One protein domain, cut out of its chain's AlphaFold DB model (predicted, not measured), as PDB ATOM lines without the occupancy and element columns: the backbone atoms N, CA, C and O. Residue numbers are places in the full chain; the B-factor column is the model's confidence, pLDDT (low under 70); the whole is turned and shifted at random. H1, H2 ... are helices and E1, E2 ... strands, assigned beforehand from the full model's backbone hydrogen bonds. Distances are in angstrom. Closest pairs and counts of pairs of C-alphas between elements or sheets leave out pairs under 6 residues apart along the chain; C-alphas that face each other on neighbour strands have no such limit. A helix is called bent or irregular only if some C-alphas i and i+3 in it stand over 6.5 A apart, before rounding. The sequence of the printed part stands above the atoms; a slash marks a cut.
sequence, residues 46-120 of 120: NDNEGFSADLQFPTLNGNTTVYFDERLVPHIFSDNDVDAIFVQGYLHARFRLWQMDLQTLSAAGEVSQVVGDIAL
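AT A GLANCE: This is residues 46 to 120 of the 120 residues of the protein "Penicillin acylase family protein" of Chitinophagaceae bacterium (UniProt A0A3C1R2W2). A long helix, H1, is sharply bent into two arms that make an L, with the hairpin of E1 and E2 packed on the first arm, H1a, and a short irregular helix, H2, near the second arm, H1b. Before the hairpin, residues 46 to 63 hold no named element and fold back before they lead into E1. The printed part has 75 residues, with two named strands and then two named helices along the chain, in the order E1, E2, H1, H2; the sheet, E1 - E2, is antiparallel and the class is mixed, helices and strands. The whole is loose, with a radius of gyration of the C-alphas of 16.3 A, and spans 46 by 32 by 20 A.

HOW THE PARTS SIT: E1, residues 64 to 68, and E2, residues 74 to 78, form an antiparallel hairpin with 161 degrees between their directions. N 65 and O 77 are 2.8 A apart and N 67 and O 75 are 2.9 A apart, both within hydrogen-bond range. H1, residues 81 to 108, was assigned as one helix by its hydrogen bonds but is bent: C-alphas 95 and 98 are 8.5 A apart. Its arms are H1a, residues 81 to 95, and H1b, residues 98 to 108. The closest C-alphas of E2 and H1a are those of Ser 78 and Ala 84, 5.5 A apart; those of E1 and H1a are Thr 64 and Asp 83, 7.1 A. H1a and H1b are about perpendicular at 80 degrees and close but not clearly touching, with the closest C-alphas, Ala 93 and Met 100, 7.6 A apart. H2, residues 112 to 119, and H1b are near each other, with 10 pairs of C-alphas within 10 A. H2 is apart from H1a, E1 and E2. Every O i to N i+4 pair is within hydrogen-bond range in H1a and H1b; in H2 it is 1 of 4, beside 1 of 5 O i to N i+3 pairs.

IN THESE COORDINATES: E1 begins at C-alpha 64, (132.689, 157.429, 160.251), and is 13.5 A long from first to last C-alpha; E2 is 12.6 A long. H1a is 21.1 A long and H1b 15.2 A, ending at C-alpha 108, (121.727, 185.061, 175.413). H2 is 5.1 A long and ends at C-alpha 119, (121.370, 194.726, 167.577); it is irregular, with C-alphas 114 and 117 9.5 A apart.

THE WHOLE: The two C-alphas farthest apart, those of Asp 79 and Asp 117, are 47.3 A from each other. The printed part has no cut, and the links E1 to E2, E2 to H1 and H1 to H2 are tight. The mean pLDDT of the printed part is 93.1, and no printed residue is under 70.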
ATOM      1  N   ASN A  46     137.378 178.710 146.664       79.38
ATOM      2  CA  ASN A  46     138.158 178.224 145.531       79.38
ATOM      3  C   ASN A  46     137.443 177.030 144.878       79.38
ATOM      4  O   ASN A  46     137.124 176.053 145.551       79.38
ATOM      5  N   ASP A  47     137.241 177.083 143.563       76.81
ATOM      6  CA  ASP A  47     136.587 176.023 142.789       76.81
ATOM      7  C   ASP A  47     137.414 174.729 142.706       76.81
ATOM      8  O   ASP A  47     136.878 173.669 142.382       76.81
ATOM      9  N   ASN A  48     138.706 174.795 143.039       74.81
ATOM     10  CA  ASN A  48     139.616 173.650 143.033       74.81
ATOM     11  C   ASN A  48     139.730 172.933 144.390       74.81
ATOM     12  O   ASN A  48     140.434 171.925 144.477       74.81
ATOM     13  N   GLU A  49     139.084 173.425 145.453       73.12
ATOM     14  CA  GLU A  49     139.148 172.790 146.773       73.12
ATOM     15  C   GLU A  49     138.000 171.795 146.975       73.12
ATOM     16  O   GLU A  49     136.827 172.150 147.050       73.12
ATOM     17  N   GLY A  50     138.344 170.507 147.061       77.19
ATOM     18  CA  GLY A  50     137.388 169.448 147.375       77.19
ATOM     19  C   GLY A  50     137.125 169.319 148.878       77.19
ATOM     20  O   GLY A  50     137.998 169.563 149.707       77.19
ATOM     21  N   PHE A  51     135.936 168.834 149.250       82.25
ATOM     22  CA  PHE A  51     135.577 168.559 150.653       82.25
ATOM     23  C   PHE A  51     136.127 167.230 151.196       82.25
ATOM     24  O   PHE A  51     135.913 166.911 152.367       82.25
ATOM     25  N   SER A  52     136.822 166.454 150.361       86.12
ATOM     26  CA  SER A  52     137.408 165.169 150.750       86.12
ATOM     27  C   SER A  52     138.594 165.387 151.683       86.12
ATOM     28  O   SER A  52     139.559 166.055 151.322       86.12
ATOM     29  N   ALA A  53     138.518 164.823 152.884       88.19
ATOM     30  CA  ALA A  53     139.594 164.860 153.859       88.19
ATOM     31  C   ALA A  53     139.518 163.630 154.761       88.19
ATOM     32  O   ALA A  53     138.435 163.280 155.231       88.19
ATOM     33  N   ASP A  54     140.676 163.044 155.057       93.19
ATOM     34  CA  ASP A  54     140.810 162.017 156.085       93.19
ATOM     35  C   ASP A  54     141.189 162.700 157.400       93.19
ATOM     36  O   ASP A  54     142.293 163.226 157.559       93.19
ATOM     37  N   LEU A  55     140.242 162.743 158.335       93.19
ATOM     38  CA  LEU A  55     140.393 163.415 159.624       93.19
ATOM     39  C   LEU A  55     140.399 162.387 160.752       93.19
ATOM     40  O   LEU A  55     139.626 161.434 160.742       93.19
ATOM     41  N   GLN A  56     141.255 162.607 161.746       93.75
ATOM     42  CA  GLN A  56     141.349 161.757 162.928       93.75
ATOM     43  C   GLN A  56     140.967 162.562 164.163       93.75
ATOM     44  O   GLN A  56     141.553 163.609 164.440       93.75
ATOM     45  N   PHE A  57     139.998 162.052 164.916       93.50
ATOM     46  CA  PHE A  57     139.537 162.668 166.153       93.50
ATOM     47  C   PHE A  57     139.723 161.678 167.306       93.50
ATOM     48  O   PHE A  57     139.185 160.576 167.230       93.50
ATOM     49  N   PRO A  58     140.421 162.056 168.395       92.81
ATOM     50  CA  PRO A  58     140.620 161.174 169.552       92.81
ATOM     51  C   PRO A  58     139.324 160.718 170.238       92.81
ATOM     52  O   PRO A  58     139.341 159.768 171.009       92.81
ATOM     53  N   THR A  59     138.220 161.434 170.007       92.19
ATOM     54  CA  THR A  59     136.908 161.182 170.618       92.19
ATOM     55  C   THR A  59     136.092 160.120 169.875       92.19
ATOM     56  O   THR A  59     135.139 159.602 170.452       92.19
ATOM     57  N   LEU A  60     136.446 159.798 168.624       94.38
ATOM     58  CA  LEU A  60     135.736 158.792 167.834       94.38
ATOM     59  C   LEU A  60     136.123 157.379 168.273       94.38
ATOM     60  O   LEU A  60     137.301 157.083 168.485       94.38
ATOM     61  N   ASN A  61     135.124 156.510 168.390       92.56
ATOM     62  CA  ASN A  61     135.282 155.132 168.861       92.56
ATOM     63  C   ASN A  61     135.217 154.100 167.723       92.56
ATOM     64  O   ASN A  61     135.581 152.942 167.927       92.56
ATOM     65  N   GLY A  62     134.761 154.506 166.538       91.62
ATOM     66  CA  GLY A  62     134.678 153.692 165.331       91.62
ATOM     67  C   GLY A  62     134.981 154.495 164.069       91.62
ATOM     68  O   GLY A  62     135.496 155.616 164.126       91.62
ATOM     69  N   ASN A  63     134.686 153.903 162.911       94.12
ATOM     70  CA  ASN A  63     134.843 154.590 161.639       94.12
ATOM     71  C   ASN A  63     133.587 155.410 161.319       94.12
ATOM     72  O   ASN A  63     132.452 154.984 161.547       94.12
ATOM     73  N   THR A  64     133.784 156.592 160.741       96.56
ATOM     74  CA  THR A  64     132.689 157.429 160.251       96.56
ATOM     75  C   THR A  64     133.059 157.995 158.894       96.56
ATOM     76  O   THR A  64     134.120 158.585 158.717       96.56
ATOM     77  N   THR A  65     132.174 157.818 157.920       96.81
ATOM     78  CA  THR A  65     132.330 158.334 156.561       96.81
ATOM     79  C   THR A  65     131.246 159.365 156.285       96.81
ATOM     80  O   THR A  65     130.078 159.163 156.619       96.81
ATOM     81  N   VAL A  66     131.630 160.474 155.657       96.81
ATOM     82  CA  VAL A  66     130.710 161.540 155.257       96.81
ATOM     83  C   VAL A  66     130.714 161.643 153.741       96.81
ATOM     84  O   VAL A  66     131.766 161.809 153.129       96.81
ATOM     85  N   TYR A  67     129.531 161.566 153.146       95.00
ATOM     86  CA  TYR A  67     129.317 161.780 151.720       95.00
ATOM     87  C   TYR A  67     128.531 163.073 151.509       95.00
ATOM     88  O   TYR A  67     127.543 163.305 152.199       95.00
ATOM     89  N   PHE A  68     128.948 163.901 150.553       94.19
ATOM     90  CA  PHE A  68     128.198 165.088 150.146       94.19
ATOM     91  C   PHE A  68     127.520 164.826 148.807       94.19
ATOM     92  O   PHE A  68     128.170 164.370 147.868       94.19
ATOM     93  N   ASP A  69     126.222 165.112 148.726       93.75
ATOM     94  CA  ASP A  69     125.490 165.047 147.463       93.75
ATOM     95  C   ASP A  69     125.802 166.250 146.546       93.75
ATOM     96  O   ASP A  69     126.560 167.160 146.892       93.75
ATOM     97  N   GLU A  70     125.178 166.283 145.367       91.56
ATOM     98  CA  GLU A  70     125.329 167.374 144.389       91.56
ATOM     99  C   GLU A  70     124.908 168.754 144.931       91.56
ATOM    100  O   GLU A  70     125.272 169.786 144.369       91.56
ATOM    101  N   ARG A  71     124.133 168.791 146.021       91.25
ATOM    102  CA  ARG A  71     123.661 170.007 146.694       91.25
ATOM    103  C   ARG A  71     124.470 170.322 147.957       91.25
ATOM    104  O   ARG A  71     124.071 171.219 148.703       91.25
ATOM    105  N   LEU A  72     125.579 169.615 148.191       89.50
ATOM    106  CA  LEU A  72     126.425 169.707 149.384       89.50
ATOM    107  C   LEU A  72     125.685 169.378 150.692       89.50
ATOM    108  O   LEU A  72     126.030 169.884 151.763       89.50
ATOM    109  N   VAL A  73     124.675 168.507 150.634       94.31
ATOM    110  CA  VAL A  73     124.028 167.956 151.828       94.31
ATOM    111  C   VAL A  73     124.877 166.796 152.364       94.31
ATOM    112  O   VAL A  73     125.141 165.849 151.621       94.31
ATOM    113  N   PRO A  74     125.329 166.843 153.633       95.56
ATOM    114  CA  PRO A  74     126.110 165.763 154.219       95.56
ATOM    115  C   PRO A  74     125.233 164.567 154.607       95.56
ATOM    116  O   PRO A  74     124.245 164.705 155.328       95.56
ATOM    117  N   HIS A  75     125.668 163.379 154.210       96.50
ATOM    118  CA  HIS A  75     125.157 162.083 154.633       96.50
ATOM    119  C   HIS A  75     126.219 161.398 155.495       96.50
ATOM    120  O   HIS A  75     127.326 161.135 155.023       96.50
ATOM    121  N   ILE A  76     125.894 161.135 156.761       97.06
ATOM    122  CA  ILE A  76     126.825 160.575 157.747       97.06
ATOM    123  C   ILE A  76     126.539 159.081 157.901       97.06
ATOM    124  O   ILE A  76     125.424 158.695 158.249       97.06
ATOM    125  N   PHE A  77     127.557 158.256 157.675       97.25
ATOM    126  CA  PHE A  77     127.532 156.817 157.917       97.25
ATOM    127  C   PHE A  77     128.538 156.499 159.018       97.25
ATOM    128  O   PHE A  77     129.729 156.753 158.851       97.25
ATOM    129  N   SER A  78     128.063 155.974 160.143       97.00
ATOM    130  CA  SER A  78     128.879 155.705 161.327       97.00
ATOM    131  C   SER A  78     128.559 154.330 161.896       97.00
ATOM    132  O   SER A  78     127.411 153.887 161.826       97.00
ATOM    133  N   ASP A  79     129.556 153.695 162.505       95.81
ATOM    134  CA  ASP A  79     129.395 152.421 163.213       95.81
ATOM    135  C   ASP A  79     128.586 152.564 164.518       95.81
ATOM    136  O   ASP A  79     128.054 151.581 165.034       95.81
ATOM    137  N   ASN A  80     128.506 153.776 165.077       94.94
ATOM    138  CA  ASN A  80     127.744 154.066 166.289       94.94
ATOM    139  C   ASN A  80     127.149 155.485 166.293       94.94
ATOM    140  O   ASN A  80     127.659 156.406 165.644       94.94
ATOM    141  N   ASP A  81     126.082 155.657 167.073       96.00
ATOM    142  CA  ASP A  81     125.310 156.902 167.133       96.00
ATOM    143  C   ASP A  81     126.091 158.064 167.762       96.00
ATOM    144  O   ASP A  81     125.930 159.211 167.351       96.00
ATOM    145  N   VAL A  82     126.950 157.786 168.750       96.25
ATOM    146  CA  VAL A  82     127.724 158.823 169.456       96.25
ATOM    147  C   VAL A  82     128.684 159.518 168.491       96.25
ATOM    148  O   VAL A  82     128.729 160.749 168.436       96.25
ATOM    149  N   ASP A  83     129.383 158.736 167.678       96.88
ATOM    150  CA  ASP A  83     130.286 159.222 166.642       96.88
ATOM    151  C   ASP A  83     129.515 159.961 165.534       96.88
ATOM    152  O   ASP A  83     129.946 161.026 165.089       96.88
ATOM    153  N   ALA A  84     128.323 159.478 165.152       96.75
ATOM    154  CA  ALA A  84     127.467 160.163 164.180       96.75
ATOM    155  C   ALA A  84     127.048 161.562 164.667       96.75
ATOM    156  O   ALA A  84     127.135 162.534 163.914       96.75
ATOM    157  N   ILE A  85     126.639 161.678 165.935       96.69
ATOM    158  CA  ILE A  85     126.249 162.947 166.567       96.69
ATOM    159  C   ILE A  85     127.453 163.891 166.665       96.69
ATOM    160  O   ILE A  85     127.331 165.080 166.361       96.69
ATOM    161  N   PHE A  86     128.622 163.373 167.052       96.94
ATOM    162  CA  PHE A  86     129.853 164.160 167.095       96.94
ATOM    163  C   PHE A  86     130.201 164.724 165.712       96.94
ATOM    164  O   PHE A  86     130.405 165.932 165.566       96.94
ATOM    165  N   VAL A  87     130.211 163.873 164.681       96.88
ATOM    166  CA  VAL A  87     130.516 164.287 163.306       96.88
ATOM    167  C   VAL A  87     129.463 165.256 162.772       96.88
ATOM    168  O   VAL A  87     129.824 166.233 162.115       96.88
ATOM    169  N   GLN A  88     128.184 165.082 163.108       96.56
ATOM    170  CA  GLN A  88     127.143 166.054 162.769       96.56
ATOM    171  C   GLN A  88     127.455 167.434 163.366       96.56
ATOM    172  O   GLN A  88     127.387 168.438 162.653       96.56
ATOM    173  N   GLY A  89     127.839 167.496 164.645       96.00
ATOM    174  CA  GLY A  89     128.255 168.735 165.306       96.00
ATOM    175  C   GLY A  89     129.482 169.370 164.647       96.00
ATOM    176  O   GLY A  89     129.485 170.572 164.376       96.00
ATOM    177  N   TYR A  90     130.487 168.560 164.309       95.88
ATOM    178  CA  TYR A  90     131.665 169.013 163.569       95.88
ATOM    179  C   TYR A  90     131.294 169.620 162.207       95.88
ATOM    180  O   TYR A  90     131.760 170.708 161.878       95.88
ATOM    181  N   LEU A  91     130.433 168.964 161.423       95.75
ATOM    182  CA  LEU A  91     129.996 169.466 160.115       95.75
ATOM    183  C   LEU A  91     129.183 170.759 160.244       95.75
ATOM    184  O   LEU A  91     129.361 171.690 159.458       95.75
ATOM    185  N   HIS A  92     128.324 170.844 161.257       96.38
ATOM    186  CA  HIS A  92     127.609 172.069 161.593       96.38
ATOM    187  C   HIS A  92     128.574 173.221 161.888       96.38
ATOM    188  O   HIS A  92     128.436 174.286 161.290       96.38
ATOM    189  N   ALA A  93     129.589 173.004 162.725       95.06
ATOM    190  CA  ALA A  93     130.618 174.005 162.978       95.06
ATOM    191  C   ALA A  93     131.385 174.349 161.689       95.06
ATOM    192  O   ALA A  93     131.455 175.513 161.312       95.06
ATOM    193  N   ARG A  94     131.877 173.358 160.938       92.19
ATOM    194  CA  ARG A  94     132.664 173.581 159.712       92.19
ATOM    195  C   ARG A  94     131.974 174.512 158.711       92.19
ATOM    196  O   ARG A  94     132.644 175.361 158.138       92.19
ATOM    197  N   PHE A  95     130.663 174.365 158.514       92.12
ATOM    198  CA  PHE A  95     129.928 175.133 157.502       92.12
ATOM    199  C   PHE A  95     129.094 176.290 158.058       92.12
ATOM    200  O   PHE A  95     128.669 177.155 157.297       92.12
ATOM    201  N   ARG A  96     128.782 176.298 159.360       95.12
ATOM    202  CA  ARG A  96     127.818 177.236 159.962       95.12
ATOM    203  C   ARG A  96     128.268 177.800 161.306       95.12
ATOM    204  O   ARG A  96     127.425 178.331 162.024       95.12
ATOM    205  N   LEU A  97     129.564 177.740 161.643       95.88
ATOM    206  CA  LEU A  97     130.070 178.208 162.941       95.88
ATOM    207  C   LEU A  97     129.579 179.617 163.276       95.88
ATOM    208  O   LEU A  97     128.973 179.812 164.322       95.88
ATOM    209  N   TRP A  98     129.772 180.573 162.362       93.88
ATOM    210  CA  TRP A  98     129.351 181.958 162.580       93.88
ATOM    211  C   TRP A  98     127.842 182.081 162.820       93.88
ATOM    212  O   TRP A  98     127.413 182.799 163.717       93.88
ATOM    213  N   GLN A  99     127.029 181.346 162.055       95.06
ATOM    214  CA  GLN A  99     125.578 181.349 162.229       95.06
ATOM    215  C   GLN A  99     125.184 180.793 163.605       95.06
ATOM    216  O   GLN A  99     124.354 181.393 164.284       95.06
ATOM    217  N   MET A 100     125.757 179.659 164.015       96.81
ATOM    218  CA  MET A 100     125.456 179.023 165.302       96.81
ATOM    219  C   MET A 100     125.879 179.893 166.486       96.81
ATOM    220  O   MET A 100     125.130 180.028 167.454       96.81
ATOM    221  N   ASP A 101     127.059 180.499 166.399       96.00
ATOM    222  CA  ASP A 101     127.599 181.355 167.451       96.00
ATOM    223  C   ASP A 101     126.772 182.641 167.593       96.00
ATOM    224  O   ASP A 101     126.287 182.965 168.677       96.00
ATOM    225  N   LEU A 102     126.455 183.306 166.475       95.81
ATOM    226  CA  LEU A 102     125.599 184.494 166.484       95.81
ATOM    227  C   LEU A 102     124.191 184.193 167.024       95.81
ATOM    228  O   LEU A 102     123.631 184.998 167.769       95.81
ATOM    229  N   GLN A 103     123.612 183.039 166.676       96.06
ATOM    230  CA  GLN A 103     122.325 182.595 167.222       96.06
ATOM    231  C   GLN A 103     122.401 182.349 168.734       96.06
ATOM    232  O   GLN A 103     121.466 182.705 169.451       96.06
ATOM    233  N   THR A 104     123.515 181.799 169.223       96.62
ATOM    234  CA  THR A 104     123.756 181.586 170.657       96.62
ATOM    235  C   THR A 104     123.838 182.918 171.401       96.62
ATOM    236  O   THR A 104     123.133 183.111 172.393       96.62
ATOM    237  N   LEU A 105     124.604 183.878 170.878       96.94
ATOM    238  CA  LEU A 105     124.694 185.232 171.432       96.94
ATOM    239  C   LEU A 105     123.346 185.956 171.402       96.94
ATOM    240  O   LEU A 105     122.979 186.634 172.359       96.94
ATOM    241  N   SER A 106     122.577 185.804 170.324       95.69
ATOM    242  CA  SER A 106     121.236 186.385 170.225       95.69
ATOM    243  C   SER A 106     120.286 185.801 171.268       95.69
ATOM    244  O   SER A 106     119.577 186.568 171.915       95.69
ATOM    245  N   ALA A 107     120.305 184.482 171.478       96.69
ATOM    246  CA  ALA A 107     119.502 183.829 172.508       96.69
ATOM    247  C   ALA A 107     119.915 184.248 173.932       96.69
ATOM    248  O   ALA A 107     119.062 184.322 174.815       96.69
ATOM    249  N   ALA A 108     121.198 184.559 174.145       97.12
ATOM    250  CA  ALA A 108     121.727 185.061 175.413       97.12
ATOM    251  C   ALA A 108     121.482 186.568 175.645       97.12
ATOM    252  O   ALA A 108     121.709 187.057 176.747       97.12
ATOM    253  N   GLY A 109     121.017 187.314 174.635       95.75
ATOM    254  CA  GLY A 109     120.883 188.775 174.712       95.75
ATOM    255  C   GLY A 109     122.214 189.529 174.584       95.75
ATOM    256  O   GLY A 109     122.308 190.690 174.970       95.75
ATOM    257  N   GLU A 110     123.240 188.885 174.032       96.38
ATOM    258  CA  GLU A 110     124.620 189.381 173.956       96.38
ATOM    259  C   GLU A 110     125.063 189.738 172.529       96.38
ATOM    260  O   GLU A 110     126.207 190.117 172.296       96.38
ATOM    261  N   VAL A 111     124.164 189.657 171.546       96.31
ATOM    262  CA  VAL A 111     124.499 189.867 170.125       96.31
ATOM    263  C   VAL A 111     125.086 191.258 169.826       96.31
ATOM    264  O   VAL A 111     125.899 191.398 168.909       96.31
ATOM    265  N   SER A 112     124.771 192.275 170.638       96.06
ATOM    266  CA  SER A 112     125.361 193.619 170.530       96.06
ATOM    267  C   SER A 112     126.875 193.646 170.770       96.06
ATOM    268  O   SER A 112     127.541 194.551 170.275       96.06
ATOM    269  N   GLN A 113     127.458 192.637 171.431       94.56
ATOM    270  CA  GLN A 113     128.914 192.513 171.570       94.56
ATOM    271  C   GLN A 113     129.617 192.316 170.215       94.56
ATOM    272  O   GLN A 113     130.760 192.737 170.051       94.56
ATOM    273  N   VAL A 114     128.936 191.698 169.239       94.81
ATOM    274  CA  VAL A 114     129.494 191.401 167.908       94.81
ATOM    275  C   VAL A 114     129.073 192.435 166.870       94.81
ATOM    276  O   VAL A 114     129.901 192.869 166.072       94.81
ATOM    277  N   VAL A 115     127.797 192.840 166.856       92.94
ATOM    278  CA  VAL A 115     127.254 193.736 165.810       92.94
ATOM    279  C   VAL A 115     126.990 195.170 166.283       92.94
ATOM    280  O   VAL A 115     126.557 196.007 165.487       92.94
ATOM    281  N   GLY A 116     127.274 195.480 167.551       93.88
ATOM    282  CA  GLY A 116     127.088 196.809 168.132       93.88
ATOM    283  C   GLY A 116     125.627 197.250 168.144       93.88
ATOM    284  O   GLY A 116     124.714 196.438 168.293       93.88
ATOM    285  N   ASP A 117     125.411 198.546 167.927       93.00
ATOM    286  CA  ASP A 117     124.092 199.190 167.988       93.00
ATOM    287  C   ASP A 117     123.085 198.657 166.957       93.00
ATOM    288  O   ASP A 117     121.892 198.894 167.092       93.00
ATOM    289  N   ILE A 118     123.531 197.910 165.939       89.06
ATOM    290  CA  ILE A 118     122.636 197.262 164.961       89.06
ATOM    291  C   ILE A 118     121.720 196.226 165.643       89.06
ATOM    292  O   ILE A 118     120.668 195.888 165.104       89.06
ATOM    293  N   ALA A 119     122.123 195.708 166.805       87.62
ATOM    294  CA  ALA A 119     121.370 194.726 167.577       87.62
ATOM    295  C   ALA A 119     120.256 195.300 168.469       87.62
ATOM    296  O   ALA A 119     119.461 194.509 168.982       87.62
ATOM    297  N   LEU A 120     120.254 196.611 168.726       82.56
ATOM    298  CA  LEU A 120     119.356 197.282 169.675       82.56
ATOM    299  C   LEU A 120     118.093 197.805 168.980       82.56
ATOM    300  O   LEU A 120     117.020 197.731 169.621       82.56
TER     301      LEU A 120